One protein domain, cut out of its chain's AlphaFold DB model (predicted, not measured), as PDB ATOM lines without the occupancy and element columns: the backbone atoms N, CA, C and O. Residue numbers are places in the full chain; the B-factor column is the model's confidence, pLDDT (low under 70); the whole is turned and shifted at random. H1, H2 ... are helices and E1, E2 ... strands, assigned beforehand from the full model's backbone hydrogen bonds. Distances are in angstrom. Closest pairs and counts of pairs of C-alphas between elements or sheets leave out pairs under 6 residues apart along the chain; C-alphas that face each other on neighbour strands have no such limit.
ATOM      1  N   VAL A 308     223.569 132.396 140.784       94.44
ATOM      2  CA  VAL A 308     224.406 133.012 141.820       94.44
ATOM      3  C   VAL A 308     223.874 134.405 142.148       94.44
ATOM      4  O   VAL A 308     223.700 135.242 141.255       94.44
ATOM      5  N   CYS A 309     223.675 134.679 143.433       95.75
ATOM      6  CA  CYS A 309     223.301 135.993 143.927       95.75
ATOM      7  C   CYS A 309     224.545 136.858 144.174       95.75
ATOM      8  O   CYS A 309     225.565 136.406 144.693       95.75
ATOM      9  N   LYS A 310     224.464 138.135 143.806       94.69
ATOM     10  CA  LYS A 310     225.547 139.115 143.942       94.69
ATOM     11  C   LYS A 310     225.278 140.029 145.122       94.69
ATOM     12  O   LYS A 310     224.199 140.602 145.218       94.69
ATOM     13  N   LYS A 311     226.268 140.232 145.982       93.25
ATOM     14  CA  LYS A 311     226.175 141.205 147.071       93.25
ATOM     15  C   LYS A 311     226.138 142.632 146.504       93.25
ATOM     16  O   LYS A 311     227.045 143.005 145.762       93.25
ATOM     17  N   ILE A 312     225.090 143.397 146.819       92.31
ATOM     18  CA  ILE A 312     224.989 144.826 146.464       92.31
ATOM     19  C   ILE A 312     225.601 145.671 147.582       92.31
ATOM     20  O   ILE A 312     226.411 146.560 147.323       92.31
ATOM     21  N   ASP A 313     225.225 145.373 148.823       91.38
ATOM     22  CA  ASP A 313     225.691 146.046 150.034       91.38
ATOM     23  C   ASP A 313     225.805 145.036 151.194       91.38
ATOM     24  O   ASP A 313     225.765 143.825 150.977       91.38
ATOM     25  N   ASN A 314     226.020 145.500 152.428       86.25
ATOM     26  CA  ASN A 314     226.214 144.603 153.572       86.25
ATOM     27  C   ASN A 314     224.979 143.776 153.943       86.25
ATOM     28  O   ASN A 314     225.153 142.708 154.525       86.25
ATOM     29  N   GLU A 315     223.781 144.236 153.597       92.44
ATOM     30  CA  GLU A 315     222.513 143.631 154.004       92.44
ATOM     31  C   GLU A 315     221.707 143.100 152.819       92.44
ATOM     32  O   GLU A 315     220.766 142.348 153.033       92.44
ATOM     33  N   THR A 316     222.055 143.449 151.581       95.25
ATOM     34  CA  THR A 316     221.248 143.151 150.396       95.25
ATOM     35  C   THR A 316     222.040 142.384 149.348       95.25
ATOM     36  O   THR A 316     223.132 142.783 148.921       95.25
ATOM     37  N   ILE A 317     221.439 141.301 148.864       96.56
ATOM     38  CA  ILE A 317     221.913 140.528 147.717       96.56
ATOM     39  C   ILE A 317     220.936 140.652 146.546       96.56
ATOM     40  O   ILE A 317     219.737 140.844 146.729       96.56
ATOM     41  N   GLN A 318     221.460 140.519 145.334       96.56
ATOM     42  CA  GLN A 318     220.715 140.543 144.084       96.56
ATOM     43  C   GLN A 318     220.772 139.179 143.418       96.56
ATOM     44  O   GLN A 318     221.853 138.716 143.052       96.56
ATOM     45  N   CYS A 319     219.620 138.574 143.187       96.19
ATOM     46  CA  CYS A 319     219.491 137.290 142.524       96.19
ATOM     47  C   CYS A 319     218.825 137.481 141.155       96.19
ATOM     48  O   CYS A 319     217.664 137.885 141.062       96.19
ATOM     49  N   ASP A 320     219.579 137.207 140.090       95.00
ATOM     50  CA  ASP A 320     219.145 137.385 138.703       95.00
ATOM     51  C   ASP A 320     218.752 136.029 138.102       95.00
ATOM     52  O   ASP A 320     219.554 135.102 138.072       95.00
ATOM     53  N   HIS A 321     217.536 135.907 137.579       94.00
ATOM     54  CA  HIS A 321     216.996 134.673 137.014       94.00
ATOM     55  C   HIS A 321     216.573 134.867 135.561       94.00
ATOM     56  O   HIS A 321     215.907 135.845 135.225       94.00
ATOM     57  N   ILE A 322     216.916 133.910 134.699       87.56
ATOM     58  CA  ILE A 322     216.466 133.893 133.303       87.56
ATOM     59  C   ILE A 322     215.234 132.996 133.208       87.56
ATOM     60  O   ILE A 322     215.302 131.803 133.498       87.56
ATOM     61  N   PHE A 323     214.116 133.586 132.803       79.50
ATOM     62  CA  PHE A 323     212.836 132.911 132.642       79.50
ATOM     63  C   PHE A 323     212.588 132.498 131.184       79.50
ATOM     64  O   PHE A 323     213.243 132.992 130.257       79.50
ATOM     65  N   SER A 324     211.621 131.601 130.971       69.56
ATOM     66  CA  SER A 324     211.196 131.161 129.634       69.56
ATOM     67  C   SER A 324     210.930 132.363 128.715       69.56
ATOM     68  O   SER A 324     210.179 133.268 129.073       69.56
ATOM     69  N   GLY A 325     211.583 132.395 127.548       66.81
ATOM     70  CA  GLY A 325     211.573 133.552 126.640       66.81
ATOM     71  C   GLY A 325     212.721 134.551 126.837       66.81
ATOM     72  O   GLY A 325     212.685 135.627 126.246       66.81
ATOM     73  N   ASN A 326     213.751 134.197 127.620       74.81
ATOM     74  CA  ASN A 326     214.944 135.015 127.885       74.81
ATOM     75  C   ASN A 326     214.644 136.322 128.648       74.81
ATOM     76  O   ASN A 326     215.383 137.303 128.543       74.81
ATOM     77  N   GLN A 327     213.546 136.337 129.409       84.50
ATOM     78  CA  GLN A 327     213.176 137.456 130.269       84.50
ATOM     79  C   GLN A 327     213.982 137.394 131.568       84.50
ATOM     80  O   GLN A 327     214.001 136.367 132.244       84.50
ATOM     81  N   LEU A 328     214.640 138.499 131.922       88.12
ATOM     82  CA  LEU A 328     215.375 138.617 133.178       88.12
ATOM     83  C   LEU A 328     214.421 139.020 134.307       88.12
ATOM     84  O   LEU A 328     213.738 140.039 134.211       88.12
ATOM     85  N   ILE A 329     214.416 138.239 135.380       90.50
ATOM     86  CA  ILE A 329     213.713 138.520 136.630       90.50
ATOM     87  C   ILE A 329     214.765 138.768 137.709       90.50
ATOM     88  O   ILE A 329     215.683 137.969 137.866       90.50
ATOM     89  N   ARG A 330     214.644 139.875 138.445       94.06
ATOM     90  CA  ARG A 330     215.612 140.283 139.468       94.06
ATOM     91  C   ARG A 330     214.941 140.409 140.823       94.06
ATOM     92  O   ARG A 330     214.018 141.204 140.963       94.06
ATOM     93  N   PHE A 331     215.470 139.695 141.807       95.75
ATOM     94  CA  PHE A 331     215.087 139.847 143.205       95.75
ATOM     95  C   PHE A 331     216.206 140.507 144.000       95.75
ATOM     96  O   PHE A 331     217.354 140.072 143.932       95.75
ATOM     97  N   ASN A 332     215.858 141.523 144.780       96.44
ATOM     98  CA  ASN A 332     216.691 142.058 145.845       96.44
ATOM     99  C   ASN A 332     216.235 141.417 147.155       96.44
ATOM    100  O   ASN A 332     215.054 141.490 147.492       96.44
ATOM    101  N   ILE A 333     217.150 140.770 147.869       96.81
ATOM    102  CA  ILE A 333     216.858 140.086 149.128       96.81
ATOM    103  C   ILE A 333     217.647 140.757 150.242       96.81
ATOM    104  O   ILE A 333     218.876 140.793 150.194       96.81
ATOM    105  N   ASN A 334     216.942 141.271 151.248       96.19
ATOM    106  CA  ASN A 334     217.553 141.790 152.466       96.19
ATOM    107  C   ASN A 334     217.817 140.632 153.442       96.19
ATOM    108  O   ASN A 334     216.872 140.008 153.913       96.19
ATOM    109  N   LEU A 335     219.081 140.360 153.754       93.62
ATOM    110  CA  LEU A 335     219.563 139.258 154.590       93.62
ATOM    111  C   LEU A 335     219.226 139.410 156.082       93.62
ATOM    112  O   LEU A 335     219.250 138.424 156.806       93.62
ATOM    113  N   THR A 336     218.894 140.612 156.560       92.50
ATOM    114  CA  THR A 336     218.509 140.832 157.967       92.50
ATOM    115  C   THR A 336     217.032 140.518 158.196       92.50
ATOM    116  O   THR A 336     216.649 139.900 159.184       92.50
ATOM    117  N   THR A 337     216.176 140.963 157.278       94.38
ATOM    118  CA  THR A 337     214.712 140.813 157.370       94.38
ATOM    119  C   THR A 337     214.183 139.620 156.576       94.38
ATOM    120  O   THR A 337     212.998 139.287 156.681       94.38
ATOM    121  N   MET A 338     215.034 139.019 155.743       94.44
ATOM    122  CA  MET A 338     214.690 138.022 154.730       94.44
ATOM    123  C   MET A 338     213.505 138.474 153.874       94.44
ATOM    124  O   MET A 338     212.553 137.734 153.648       94.44
ATOM    125  N   ASN A 339     213.522 139.744 153.454       94.81
ATOM    126  CA  ASN A 339     212.541 140.296 152.522       94.81
ATOM    127  C   ASN A 339     213.048 140.180 151.085       94.81
ATOM    128  O   ASN A 339     214.112 140.711 150.789       94.81
ATOM    129  N   ALA A 340     212.275 139.536 150.208       95.56
ATOM    130  CA  ALA A 340     212.518 139.455 148.773       95.56
ATOM    131  C   ALA A 340     211.608 140.423 148.002       95.56
ATOM    132  O   ALA A 340     210.380 140.363 148.105       95.56
ATOM    133  N   GLU A 341     212.217 141.284 147.196       95.38
ATOM    134  CA  GLU A 341     211.540 142.327 146.429       95.38
ATOM    135  C   GLU A 341     211.958 142.278 144.962       95.38
ATOM    136  O   GLU A 341     213.140 142.197 144.633       95.38
ATOM    137  N   MET A 342     210.978 142.359 144.070       93.62
ATOM    138  CA  MET A 342     211.161 142.469 142.632       93.62
ATOM    139  C   MET A 342     210.728 143.872 142.190       93.62
ATOM    140  O   MET A 342     209.531 144.116 142.009       93.62
ATOM    141  N   PRO A 343     211.666 144.819 142.028       90.75
ATOM    142  CA  PRO A 343     211.334 146.155 141.557       90.75
ATOM    143  C   PRO A 343     210.871 146.106 140.094       90.75
ATOM    144  O   PRO A 343     211.556 145.567 139.223       90.75
ATOM    145  N   THR A 344     209.715 146.704 139.816       88.19
ATOM    146  CA  THR A 344     209.125 146.845 138.477       88.19
ATOM    147  C   THR A 344     208.835 148.317 138.167       88.19
ATOM    148  O   THR A 344     208.993 149.180 139.029       88.19
ATOM    149  N   GLN A 345     208.412 148.628 136.936       84.31
ATOM    150  CA  GLN A 345     208.037 150.002 136.563       84.31
ATOM    151  C   GLN A 345     206.805 150.508 137.334       84.31
ATOM    152  O   GLN A 345     206.713 151.701 137.604       84.31
ATOM    153  N   ASP A 346     205.910 149.597 137.726       84.25
ATOM    154  CA  ASP A 346     204.616 149.904 138.346       84.25
ATOM    155  C   ASP A 346     204.620 149.742 139.878       84.25
ATOM    156  O   ASP A 346     203.589 149.898 140.529       84.25
ATOM    157  N   GLY A 347     205.777 149.431 140.472       89.19
ATOM    158  CA  GLY A 347     205.929 149.236 141.914       89.19
ATOM    159  C   GLY A 347     206.797 148.034 142.268       89.19
ATOM    160  O   GLY A 347     207.594 147.553 141.460       89.19
ATOM    161  N   ILE A 348     206.651 147.552 143.501       92.31
ATOM    162  CA  ILE A 348     207.389 146.400 144.025       92.31
ATOM    163  C   ILE A 348     206.461 145.190 144.010       92.31
ATOM    164  O   ILE A 348     205.352 145.242 144.542       92.31
ATOM    165  N   LEU A 349     206.929 144.114 143.389       94.06
ATOM    166  CA  LEU A 349     206.303 142.800 143.459       94.06
ATOM    167  C   LEU A 349     207.111 141.896 144.393       94.06
ATOM    168  O   LEU A 349     208.298 142.124 144.624       94.06
ATOM    169  N   HIS A 350     206.485 140.843 144.897       95.12
ATOM    170  CA  HIS A 350     207.118 139.856 145.772       95.12
ATOM    171  C   HIS A 350     207.019 138.455 145.159       95.12
ATOM    172  O   HIS A 350     206.163 138.223 144.304       95.12
ATOM    173  N   PRO A 351     207.873 137.494 145.543       95.69
ATOM    174  CA  PRO A 351     207.569 136.091 145.282       95.69
ATOM    175  C   PRO A 351     206.369 135.652 146.142       95.69
ATOM    176  O   PRO A 351     206.035 136.311 147.118       95.69
ATOM    177  N   SER A 352     205.736 134.520 145.835       96.56
ATOM    178  CA  SER A 352     204.728 133.902 146.716       96.56
ATOM    179  C   SER A 352     205.307 133.584 148.100       96.56
ATOM    180  O   SER A 352     204.644 133.761 149.123       96.56
ATOM    181  N   SER A 353     206.571 133.158 148.144       97.44
ATOM    182  CA  SER A 353     207.339 133.007 149.375       97.44
ATOM    183  C   SER A 353     208.844 133.085 149.118       97.44
ATOM    184  O   SER A 353     209.301 132.881 147.988       97.44
ATOM    185  N   ILE A 354     209.608 133.370 150.171       97.44
ATOM    186  CA  ILE A 354     211.049 133.122 150.232       97.44
ATOM    187  C   ILE A 354     211.336 132.009 151.235       97.44
ATOM    188  O   ILE A 354     210.805 132.019 152.346       97.44
ATOM    189  N   VAL A 355     212.199 131.078 150.841       97.50
ATOM    190  CA  VAL A 355     212.662 129.955 151.658       97.50
ATOM    191  C   VAL A 355     214.146 130.133 151.924       97.50
ATOM    192  O   VAL A 355     214.893 130.426 150.991       97.50
ATOM    193  N   TYR A 356     214.568 129.984 153.173       96.12
ATOM    194  CA  TYR A 356     215.947 130.227 153.592       96.12
ATOM    195  C   TYR A 356     216.286 129.431 154.863       96.12
ATOM    196  O   TYR A 356     215.386 129.126 155.652       96.12
ATOM    197  N   PRO A 357     217.567 129.095 155.085       93.56
ATOM    198  CA  PRO A 357     218.011 128.449 156.309       93.56
ATOM    199  C   PRO A 357     218.230 129.468 157.437       93.56
ATOM    200  O   PRO A 357     218.640 130.605 157.199       93.56
ATOM    201  N   THR A 358     217.985 129.035 158.668       90.88
ATOM    202  CA  THR A 358     218.320 129.713 159.930       90.88
ATOM    203  C   THR A 358     219.032 128.716 160.858       90.88
ATOM    204  O   THR A 358     219.231 127.562 160.488       90.88
ATOM    205  N   GLU A 359     219.397 129.120 162.076       86.62
ATOM    206  CA  GLU A 359     219.943 128.190 163.079       86.62
ATOM    207  C   GLU A 359     218.955 127.056 163.431       86.62
ATOM    208  O   GLU A 359     219.380 125.922 163.615       86.62
ATOM    209  N   ASP A 360     217.644 127.320 163.409       84.75
ATOM    210  CA  ASP A 360     216.602 126.363 163.819       84.75
ATOM    211  C   ASP A 360     216.073 125.472 162.673       84.75
ATOM    212  O   ASP A 360     215.245 124.587 162.904       84.75
ATOM    213  N   GLY A 361     216.513 125.694 161.427       88.81
ATOM    214  CA  GLY A 361     216.121 124.881 160.269       88.81
ATOM    215  C   GLY A 361     215.794 125.693 159.017       88.81
ATOM    216  O   GLY A 361     216.291 126.797 158.811       88.81
ATOM    217  N   ILE A 362     214.962 125.129 158.137       94.06
ATOM    218  CA  ILE A 362     214.516 125.789 156.899       94.06
ATOM    219  C   ILE A 362     213.182 126.497 157.136       94.06
ATOM    220  O   ILE A 362     212.190 125.859 157.493       94.06
ATOM    221  N   HIS A 363     213.142 127.805 156.885       94.75
ATOM    222  CA  HIS A 363     211.962 128.643 157.080       94.75
ATOM    223  C   HIS A 363     211.409 129.165 155.760       94.75
ATOM    224  O   HIS A 363     212.154 129.477 154.835       94.75
ATOM    225  N   GLU A 364     210.088 129.326 155.711       96.12
ATOM    226  CA  GLU A 364     209.369 129.931 154.593       96.12
ATOM    227  C   GLU A 364     208.611 131.166 155.062       96.12
ATOM    228  O   GLU A 364     207.769 131.110 155.962       96.12
ATOM    229  N   LYS A 365     208.886 132.293 154.413       96.12
ATOM    230  CA  LYS A 365     208.178 133.550 154.621       96.12
ATOM    231  C   LYS A 365     207.302 133.840 153.412       96.12
ATOM    232  O   LYS A 365     207.807 134.073 152.316       96.12
ATOM    233  N   LYS A 366     205.986 133.818 153.623       95.81
ATOM    234  CA  LYS A 366     204.970 134.023 152.582       95.81
ATOM    235  C   LYS A 366     204.620 135.497 152.413       95.81
ATOM    236  O   LYS A 366     204.585 136.244 153.391       95.81
ATOM    237  N   TYR A 367     204.295 135.877 151.184       93.31
ATOM    238  CA  TYR A 367     203.777 137.198 150.837       93.31
ATOM    239  C   TYR A 367     202.320 137.065 150.396       93.31
ATOM    240  O   TYR A 367     201.982 136.166 149.629       93.31
ATOM    241  N   ILE A 368     201.451 137.936 150.913       80.81
ATOM    242  CA  ILE A 368     200.004 137.893 150.641       80.81
ATOM    243  C   ILE A 368     199.642 138.826 149.478       80.81
ATOM    244  O   ILE A 368     198.844 138.456 148.620       80.81
ATOM    245  N   ASP A 369     200.271 140.000 149.416       81.06
ATOM    246  CA  ASP A 369     199.948 141.048 148.449       81.06
ATOM    247  C   ASP A 369     201.031 141.182 147.371       81.06
ATOM    248  O   ASP A 369     202.221 141.009 147.639       81.06
ATOM    249  N   ASN A 370     200.617 141.531 146.146       82.19
ATOM    250  CA  ASN A 370     201.502 141.794 145.001       82.19
ATOM    251  C   ASN A 370     202.513 140.666 144.708       82.19
ATOM    252  O   ASN A 370     203.630 140.913 144.245       82.19
ATOM    253  N   ALA A 371     202.120 139.420 144.977       84.44
ATOM    254  CA  ALA A 371     202.965 138.255 144.782       84.44
ATOM    255  C   ALA A 371     202.863 137.701 143.352       84.44
ATOM    256  O   ALA A 371     201.770 137.476 142.828       84.44
ATOM    257  N   ILE A 372     204.006 137.424 142.727       91.19
ATOM    258  CA  ILE A 372     204.072 136.610 141.511       91.19
ATOM    259  C   ILE A 372     203.862 135.129 141.872       91.19
ATOM    260  O   ILE A 372     204.195 134.726 142.991       91.19
ATOM    261  N   PRO A 373     203.373 134.283 140.944       92.50
ATOM    262  CA  PRO A 373     203.041 132.880 141.221       92.50
ATOM    263  C   PRO A 373     204.280 131.963 141.284       92.50
ATOM    264  O   PRO A 373     204.256 130.837 140.797       92.50
ATOM    265  N   TYR A 374     205.381 132.455 141.854       94.62
ATOM    266  CA  TYR A 374     206.626 131.721 142.057       94.62
ATOM    267  C   TYR A 374     207.193 132.035 143.432       94.62
ATOM    268  O   TYR A 374     207.154 133.180 143.876       94.62
ATOM    269  N   SER A 375     207.756 131.024 144.079       97.19
ATOM    270  CA  SER A 375     208.569 131.176 145.282       97.19
ATOM    271  C   SER A 375     210.054 131.166 144.934       97.19
ATOM    272  O   SER A 375     210.443 130.675 143.871       97.19
ATOM    273  N   ILE A 376     210.878 131.704 145.829       97.44
ATOM    274  CA  ILE A 376     212.337 131.721 145.706       97.44
ATOM    275  C   ILE A 376     212.964 130.984 146.887       97.44
ATOM    276  O   ILE A 376     212.629 131.255 148.036       97.44
ATOM    277  N   ALA A 377     213.879 130.057 146.619       97.75
ATOM    278  CA  ALA A 377     214.728 129.468 147.653       97.75
ATOM    279  C   ALA A 377     216.109 130.114 147.608       97.75
ATOM    280  O   ALA A 377     216.651 130.315 146.518       97.75
ATOM    281  N   LEU A 378     216.654 130.434 148.780       97.19
ATOM    282  CA  LEU A 378     217.971 131.020 148.967       97.19
ATOM    283  C   LEU A 378     218.906 129.984 149.600       97.19
ATOM    284  O   LEU A 378     218.761 129.635 150.766       97.19
ATOM    285  N   ILE A 379     219.870 129.509 148.822       96.31
ATOM    286  CA  ILE A 379     220.723 128.360 149.127       96.31
ATOM    287  C   ILE A 379     222.140 128.861 149.430       96.31
ATOM    288  O   ILE A 379     222.750 129.480 148.554       96.31
ATOM    289  N   PRO A 380     222.678 128.634 150.639       92.69
ATOM    290  CA  PRO A 380     224.044 129.027 150.973       92.69
ATOM    291  C   PRO A 380     225.083 128.311 150.103       92.69
ATOM    292  O   PRO A 380     224.987 127.110 149.866       92.69
ATOM    293  N   GLU A 381     226.104 129.040 149.659       88.88
ATOM    294  CA  GLU A 381     227.279 128.497 148.977       88.88
ATOM    295  C   GLU A 381     228.532 129.253 149.444       88.88
ATOM    296  O   GLU A 381     228.864 130.330 148.930       88.88
ATOM    297  N   GLY A 382     229.215 128.699 150.451       85.69
ATOM    298  CA  GLY A 382     230.326 129.372 151.127       85.69
ATOM    299  C   GLY A 382     229.882 130.715 151.716       85.69
ATOM    300  O   GLY A 382     228.892 130.780 152.436       85.69
ATOM    301  N   ASP A 383     230.576 131.795 151.350       84.75
ATOM    302  CA  ASP A 383     230.243 133.170 151.765       84.75
ATOM    303  C   ASP A 383     229.180 133.844 150.872       84.75
ATOM    304  O   ASP A 383     228.927 135.050 150.973       84.75
ATOM    305  N   SER A 384     228.595 133.097 149.935       90.75
ATOM    306  CA  SER A 384     227.634 133.595 148.955       90.75
ATOM    307  C   SER A 384     226.322 132.819 149.009       90.75
ATOM    308  O   SER A 384     226.168 131.870 149.774       90.75
ATOM    309  N   PHE A 385     225.360 133.234 148.191       94.75
ATOM    310  CA  PHE A 385     224.109 132.512 148.029       94.75
ATOM    311  C   PHE A 385     223.856 132.221 146.559       94.75
ATOM    312  O   PHE A 385     224.086 133.065 145.690       94.75
ATOM    313  N   LYS A 386     223.306 131.043 146.300       96.50
ATOM    314  CA  LYS A 386     222.565 130.735 145.085       96.50
ATOM    315  C   LYS A 386     221.076 130.876 145.356       96.50
ATOM    316  O   LYS A 386     220.621 130.793 146.491       96.50
ATOM    317  N   SER A 387     220.295 131.049 144.307       97.12
ATOM    318  CA  SER A 387     218.845 131.015 144.392       97.12
ATOM    319  C   SER A 387     218.240 130.214 143.256       97.12
ATOM    320  O   SER A 387     218.859 130.001 142.211       97.12
ATOM    321  N   ILE A 388     216.994 129.801 143.447       96.69
ATOM    322  CA  ILE A 388     216.196 129.099 142.443       96.69
ATOM    323  C   ILE A 388     214.729 129.516 142.568       96.69
ATOM    324  O   ILE A 388     214.226 129.706 143.676       96.69
ATOM    325  N   LEU A 389     214.051 129.680 141.428       96.56
ATOM    326  CA  LEU A 389     212.617 129.968 141.381       96.56
ATOM    327  C   LEU A 389     211.833 128.681 141.163       96.56
ATOM    328  O   LEU A 389     212.223 127.837 140.358       96.56
ATOM    329  N   MET A 390     210.701 128.550 141.840       97.06
ATOM    330  CA  MET A 390     209.877 127.344 141.793       97.06
ATOM    331  C   MET A 390     208.397 127.648 142.000       97.06
ATOM    332  O   MET A 390     208.030 128.721 142.482       97.06
ATOM    333  N   ALA A 391     207.545 126.692 141.644       97.12
ATOM    334  CA  ALA A 391     206.137 126.724 142.017       97.12
ATOM    335  C   ALA A 391     205.984 126.781 143.557       97.12
ATOM    336  O   ALA A 391     206.784 126.153 144.258       97.12
ATOM    337  N   PRO A 392     205.005 127.522 144.112       96.50
ATOM    338  CA  PRO A 392     204.861 127.690 145.563       96.50
ATOM    339  C   PRO A 392     204.751 126.385 146.355       96.50
ATOM    340  O   PRO A 392     205.241 126.305 147.476       96.50
ATOM    341  N   GLU A 393     204.182 125.341 145.760       96.56
ATOM    342  CA  GLU A 393     204.046 124.014 146.361       96.56
ATOM    343  C   GLU A 393     205.399 123.345 146.643       96.56
ATOM    344  O   GLU A 393     205.487 122.480 147.508       96.56
ATOM    345  N   LEU A 394     206.463 123.747 145.939       98.00
ATOM    346  CA  LEU A 394     207.810 123.203 146.111       98.00
ATOM    347  C   LEU A 394     208.640 123.950 147.156       98.00
ATOM    348  O   LEU A 394     209.664 123.413 147.582       98.00
ATOM    349  N   ALA A 395     208.214 125.147 147.573       96.56
ATOM    350  CA  ALA A 395     208.995 126.072 148.394       96.56
ATOM    351  C   ALA A 395     209.608 125.378 149.624       96.56
ATOM    352  O   ALA A 395     210.828 125.278 149.743       96.56
ATOM    353  N   SER A 396     208.760 124.799 150.468       95.69
ATOM    354  CA  SER A 396     209.166 124.067 151.675       95.69
ATOM    355  C   SER A 396     209.085 122.552 151.527       95.69
ATOM    356  O   SER A 396     209.008 121.847 152.532       95.69
ATOM    357  N   SER A 397     209.039 122.044 150.296       98.12
ATOM    358  CA  SER A 397     208.872 120.611 150.049       98.12
ATOM    359  C   SER A 397     210.064 119.798 150.562       98.12
ATOM    360  O   SER A 397     211.197 120.292 150.594       98.12
ATOM    361  N   MET A 398     209.830 118.541 150.939       98.38
ATOM    362  CA  MET A 398     210.888 117.634 151.385       98.38
ATOM    363  C   MET A 398     211.966 117.452 150.323       98.38
ATOM    364  O   MET A 398     213.141 117.446 150.668       98.38
ATOM    365  N   PHE A 399     211.612 117.399 149.035       98.50
ATOM    366  CA  PHE A 399     212.622 117.356 147.980       98.50
ATOM    367  C   PHE A 399     213.492 118.620 147.976       98.50
ATOM    368  O   PHE A 399     214.710 118.505 147.880       98.50
ATOM    369  N   THR A 400     212.914 119.817 148.154       98.19
ATOM    370  CA  THR A 400     213.715 121.049 148.278       98.19
ATOM    371  C   THR A 400     214.641 120.998 149.496       98.19
ATOM    372  O   THR A 400     215.821 121.328 149.372       98.19
ATOM    373  N   LYS A 401     214.146 120.551 150.659       97.94
ATOM    374  CA  LYS A 401     214.953 120.423 151.888       97.94
ATOM    375  C   LYS A 401     216.089 119.409 151.737       97.94
ATOM    376  O   LYS A 401     217.219 119.702 152.109       97.94
ATOM    377  N   LEU A 402     215.811 118.244 151.162       98.06
ATOM    378  CA  LEU A 402     216.794 117.180 150.967       98.06
ATOM    379  C   LEU A 402     217.825 117.568 149.903       98.06
ATOM    380  O   LEU A 402     219.019 117.552 150.167       98.06
ATOM    381  N   PHE A 403     217.378 117.984 148.719       97.94
ATOM    382  CA  PHE A 403     218.269 118.170 147.577       97.94
ATOM    383  C   PHE A 403     219.033 119.501 147.601       97.94
ATOM    384  O   PHE A 403     220.228 119.527 147.324       97.94
ATOM    385  N   PHE A 404     218.369 120.617 147.927       97.38
ATOM    386  CA  PHE A 404     218.998 121.945 147.881       97.38
ATOM    387  C   PHE A 404     219.561 122.404 149.225       97.38
ATOM    388  O   PHE A 404     220.515 123.177 149.241       97.38
ATOM    389  N   TYR A 405     218.993 121.933 150.337       96.31
ATOM    390  CA  TYR A 405     219.462 122.260 151.687       96.31
ATOM    391  C   TYR A 405     220.155 121.092 152.392       96.31
ATOM    392  O   TYR A 405     220.412 121.176 153.590       96.31
ATOM    393  N   GLN A 406     220.458 120.009 151.669       95.44
ATOM    394  CA  GLN A 406     221.205 118.858 152.186       95.44
ATOM    395  C   GLN A 406     220.610 118.285 153.486       95.44
ATOM    396  O   GLN A 406     221.332 117.867 154.389       95.44
ATOM    397  N   GLY A 407     219.279 118.287 153.594       94.38
ATOM    398  CA  GLY A 407     218.560 117.759 154.753       94.38
ATOM    399  C   GLY A 407     218.772 118.559 156.042       94.38
ATOM    400  O   GLY A 407     218.520 118.049 157.131       94.38
ATOM    401  N   TYR A 408     219.237 119.807 155.953       93.56
ATOM    402  CA  TYR A 408     219.464 120.646 157.125       93.56
ATOM    403  C   TYR A 408     218.187 120.819 157.969       93.56
ATOM    404  O   TYR A 408     217.136 121.218 157.462       93.56
ATOM    405  N   GLY A 409     218.292 120.519 159.267       91.06
ATOM    406  CA  GLY A 409     217.183 120.571 160.227       91.06
ATOM    407  C   GLY A 409     216.225 119.372 160.193       91.06
ATOM    408  O   GLY A 409     215.253 119.372 160.946       91.06
ATOM    409  N   LEU A 410     216.475 118.367 159.348       94.19
ATOM    410  CA  LEU A 410     215.703 117.122 159.309       94.19
ATOM    411  C   LEU A 410     216.215 116.117 160.351       94.19
ATOM    412  O   LEU A 410     217.400 116.100 160.687       94.19
ATOM    413  N   LYS A 411     215.314 115.282 160.868       94.38
ATOM    414  CA  LYS A 411     215.583 114.309 161.942       94.38
ATOM    415  C   LYS A 411     215.593 112.858 161.475       94.38
ATOM    416  O   LYS A 411     216.200 112.015 162.123       94.38
ATOM    417  N   HIS A 412     214.883 112.568 160.395       96.69
ATOM    418  CA  HIS A 412     214.638 111.222 159.896       96.69
ATOM    419  C   HIS A 412     215.432 110.900 158.631       96.69
ATOM    420  O   HIS A 412     215.535 109.733 158.271       96.69
ATOM    421  N   PHE A 413     215.980 111.907 157.950       97.44
ATOM    422  CA  PHE A 413     216.781 111.727 156.740       97.44
ATOM    423  C   PHE A 413     218.250 112.001 157.041       97.44
ATOM    424  O   PHE A 413     218.688 113.149 157.089       97.44
ATOM    425  N   GLU A 414     219.022 110.935 157.225       96.50
ATOM    426  CA  GLU A 414     220.448 111.018 157.524       96.50
ATOM    427  C   GLU A 414     221.251 110.919 156.230       96.50
ATOM    428  O   GLU A 414     221.055 109.993 155.441       96.50
ATOM    429  N   LEU A 415     222.153 111.870 155.976       97.62
ATOM    430  CA  LEU A 415     222.983 111.818 154.775       97.62
ATOM    431  C   LEU A 415     223.931 110.615 154.856       97.62
ATOM    432  O   LEU A 415     224.859 110.600 155.657       97.62
ATOM    433  N   PHE A 416     223.705 109.618 154.004       97.81
ATOM    434  CA  PHE A 416     224.502 108.393 153.949       97.81
ATOM    435  C   PHE A 416     225.624 108.481 152.908       97.81
ATOM    436  O   PHE A 416     226.740 107.993 153.113       97.81
ATOM    437  N   HIS A 417     225.324 109.083 151.757       98.12
ATOM    438  CA  HIS A 417     226.308 109.314 150.706       98.12
ATOM    439  C   HIS A 417     225.916 110.497 149.833       98.12
ATOM    440  O   HIS A 417     224.738 110.706 149.546       98.12
ATOM    441  N   HIS A 418     226.918 111.226 149.355       97.88
ATOM    442  CA  HIS A 418     226.783 112.242 148.319       97.88
ATOM    443  C   HIS A 418     227.841 111.977 147.254       97.88
ATOM    444  O   HIS A 418     229.000 111.717 147.571       97.88
ATOM    445  N   VAL A 419     227.426 112.026 145.993       97.50
ATOM    446  CA  VAL A 419     228.331 111.930 144.852       97.50
ATOM    447  C   VAL A 419     227.856 112.863 143.745       97.50
ATOM    448  O   VAL A 419     226.662 112.966 143.463       97.50
ATOM    449  N   THR A 420     228.805 113.539 143.109       96.56
ATOM    450  CA  THR A 420     228.565 114.397 141.947       96.56
ATOM    451  C   THR A 420     229.084 113.694 140.701       96.56
ATOM    452  O   THR A 420     230.230 113.242 140.663       96.56
ATOM    453  N   ASP A 421     228.256 113.596 139.665       92.69
ATOM    454  CA  ASP A 421     228.668 112.969 138.416       92.69
ATOM    455  C   ASP A 421     229.568 113.868 137.545       92.69
ATOM    456  O   ASP A 421     229.813 115.043 137.824       92.69
ATOM    457  N   VAL A 422     230.053 113.315 136.432       89.31
ATOM    458  CA  VAL A 422     230.946 114.015 135.487       89.31
ATOM    459  C   VAL A 422     230.324 115.251 134.822       89.31
ATOM    460  O   VAL A 422     231.042 116.048 134.219       89.31
ATOM    461  N   THR A 423     229.002 115.414 134.898       89.62
ATOM    462  CA  THR A 423     228.264 116.578 134.386       89.62
ATOM    463  C   THR A 423     228.042 117.650 135.453       89.62
ATOM    464  O   THR A 423     227.566 118.737 135.128       89.62
ATOM    465  N   GLY A 424     228.420 117.372 136.706       91.75
ATOM    466  CA  GLY A 424     228.135 118.220 137.858       91.75
ATOM    467  C   GLY A 424     226.763 117.956 138.488       91.75
ATOM    468  O   GLY A 424     226.294 118.794 139.252       91.75
ATOM    469  N   ALA A 425     226.092 116.850 138.149       93.50
ATOM    470  CA  ALA A 425     224.794 116.502 138.716       93.50
ATOM    471  C   ALA A 425     224.958 115.724 140.028       93.50
ATOM    472  O   ALA A 425     225.620 114.687 140.067       93.50
ATOM    473  N   ASP A 426     224.323 116.216 141.090       96.62
ATOM    474  CA  ASP A 426     224.381 115.595 142.412       96.62
ATOM    475  C   ASP A 426     223.400 114.428 142.569       96.62
ATOM    476  O   ASP A 426     222.262 114.455 142.078       96.62
ATOM    477  N   ILE A 427     223.844 113.424 143.319       97.94
ATOM    478  CA  ILE A 427     223.057 112.298 143.812       97.94
ATOM    479  C   ILE A 427     223.277 112.234 145.324       97.94
ATOM    480  O   ILE A 427     224.405 112.064 145.788       97.94
ATOM    481  N   TYR A 428     222.195 112.356 146.087       98.56
ATOM    482  CA  TYR A 428     222.201 112.190 147.536       98.56
ATOM    483  C   TYR A 428     221.460 110.912 147.905       98.56
ATOM    484  O   TYR A 428     220.359 110.651 147.410       98.56
ATOM    485  N   VAL A 429     222.071 110.137 148.792       98.56
ATOM    486  CA  VAL A 429     221.492 108.949 149.407       98.56
ATOM    487  C   VAL A 429     221.239 109.264 150.874       98.56
ATOM    488  O   VAL A 429     222.167 109.600 151.609       98.56
ATOM    489  N   TRP A 430     219.987 109.132 151.289       98.56
ATOM    490  CA  TRP A 430     219.514 109.372 152.645       98.56
ATOM    491  C   TRP A 430     219.187 108.037 153.295       98.56
ATOM    492  O   TRP A 430     218.383 107.291 152.749       98.56
ATOM    493  N   LYS A 431     219.777 107.729 154.444       98.31
ATOM    494  CA  LYS A 431     219.337 106.613 155.279       98.31
ATOM    495  C   LYS A 431     218.174 107.080 156.152       98.31
ATOM    496  O   LYS A 431     218.241 108.161 156.738       98.31
ATOM    497  N   ILE A 432     217.111 106.284 156.224       98.00
ATOM    498  CA  ILE A 432     215.933 106.630 157.021       98.00
ATOM    499  C   ILE A 432     216.132 106.214 158.478       98.00
ATOM    500  O   ILE A 432     216.283 105.034 158.796       98.00
ATOM    501  N   ASN A 433     216.078 107.193 159.377       96.06
ATOM    502  CA  ASN A 433     216.020 106.988 160.817       96.06
ATOM    503  C   ASN A 433     214.557 106.970 161.268       96.06
ATOM    504  O   ASN A 433     213.916 108.008 161.411       96.06
TER     505      ASN A 433
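AT A GLANCE: This is residues 308 to 433 of the 446 residues of the protein "Oligosaccharyl transferase" of Candidatus Woesearchaeota archaeon (UniProt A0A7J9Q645). Two twisted sheets, one of five strands and one of four, make a sandwich in which they are partly face to face with their strands crossed; beyond the four-stranded sheet comes the short helix H1, and past it a separate two-stranded hairpin, E10 and E11, makes one end of the longest axis. Along the printed part the five-stranded meander E1 to E5 comes first, the change from this sheet to the other is at the link E5 to E6, where E5 runs on into E6, the second sheet follows with E6 to E9, and after H1 the hairpin E10 and E11 comes last of the named elements. The printed part has 126 residues with eleven named strands and one named helix, in the order E1 to E9, H1, E10, E11, and the class is mostly strand. The five-stranded sheet is E1, E2, E3, E4, E5, antiparallel throughout; the other is E7, E6, E8, E9, mixed. The whole is compact, with a radius of gyration of the C-alphas of 15.4 A and spans of 49 by 33 by 29 A.

HOW THE PARTS SIT: The largest sheet is a meander, each strand the antiparallel neighbour of the one before: E1, residues 308 to 311, E2, 316 to 323, E3, 327 to 334, E4, 339 to 344, and E5, 347 to 351. It is strongly twisted, with C-alphas up to 7.2 A off its best plane. N 310 and O 318 of the hairpin E1 and E2 are 2.8 A apart, and N 319 and O 331 of the hairpin E2 and E3 are 2.8 A apart. The pairing of E4 is staggered: its residues 339 to 341 pair with E3, where N 332 and O 341 are 2.8 A apart, and its residues 342 to 344 pair with E5, where N 342 and O 349 are 2.7 A apart. E5 runs on into E6, residues 353 to 358, across a break of 1 residue, at 61 degrees. E6 is antiparallel to E7, residues 361 to 366, with N 356 and O 363 3.0 A apart, and parallel to E8, residues 375 to 381, with N 355 and O 376 2.8 A apart. E8 and E9, residues 384 to 390, form a hairpin with N 379 and O 386 2.8 A apart. The two sheets form a sandwich, two sheets face to face, their best planes 14 degrees apart and their strands at 52 degrees. The closest C-alphas of the edge strands E1 and E9 are those of Val 308 and Lys 386, 4.4 A apart. H1, residues 398 to 403, only grazes the four-stranded sheet, with its residues 400 to 401; its O i to N i+4 pairs are within hydrogen-bond range. The hairpin E10, residues 413 to 420, and E11, residues 426 to 432, has N 429 and O 417 2.8 A apart. The closest C-alphas of H1 and E11 are those of Phe 403 and Tyr 428, 7.2 A apart. E10 and E11 are apart from E1 to E9.

IN THESE COORDINATES: E1 begins at C-alpha 308, (224.406, 133.012, 141.820). E2 is 22.2 A long and E3 23.0 A, from first to last C-alpha. E8 is 19.3 A long and E9 20.1 A. E10 bends by 63 degrees at residue 416, and E10 and E11 are each 19.1 A long. H1 begins at C-alpha 398, (210.888, 117.634, 151.385), and E11 ends at C-alpha 432, (215.933, 106.630, 157.021).

THE WHOLE: The two C-alphas farthest apart are those of Gln 345 and Asn 433, 50.0 A. The printed part has no cut, and no link is long; the links E7 to E8, E9 to H1 and H1 to E10 are short but not tight. The mean pLDDT of the printed part is 93.3, and residues 324 to 325 are under 70.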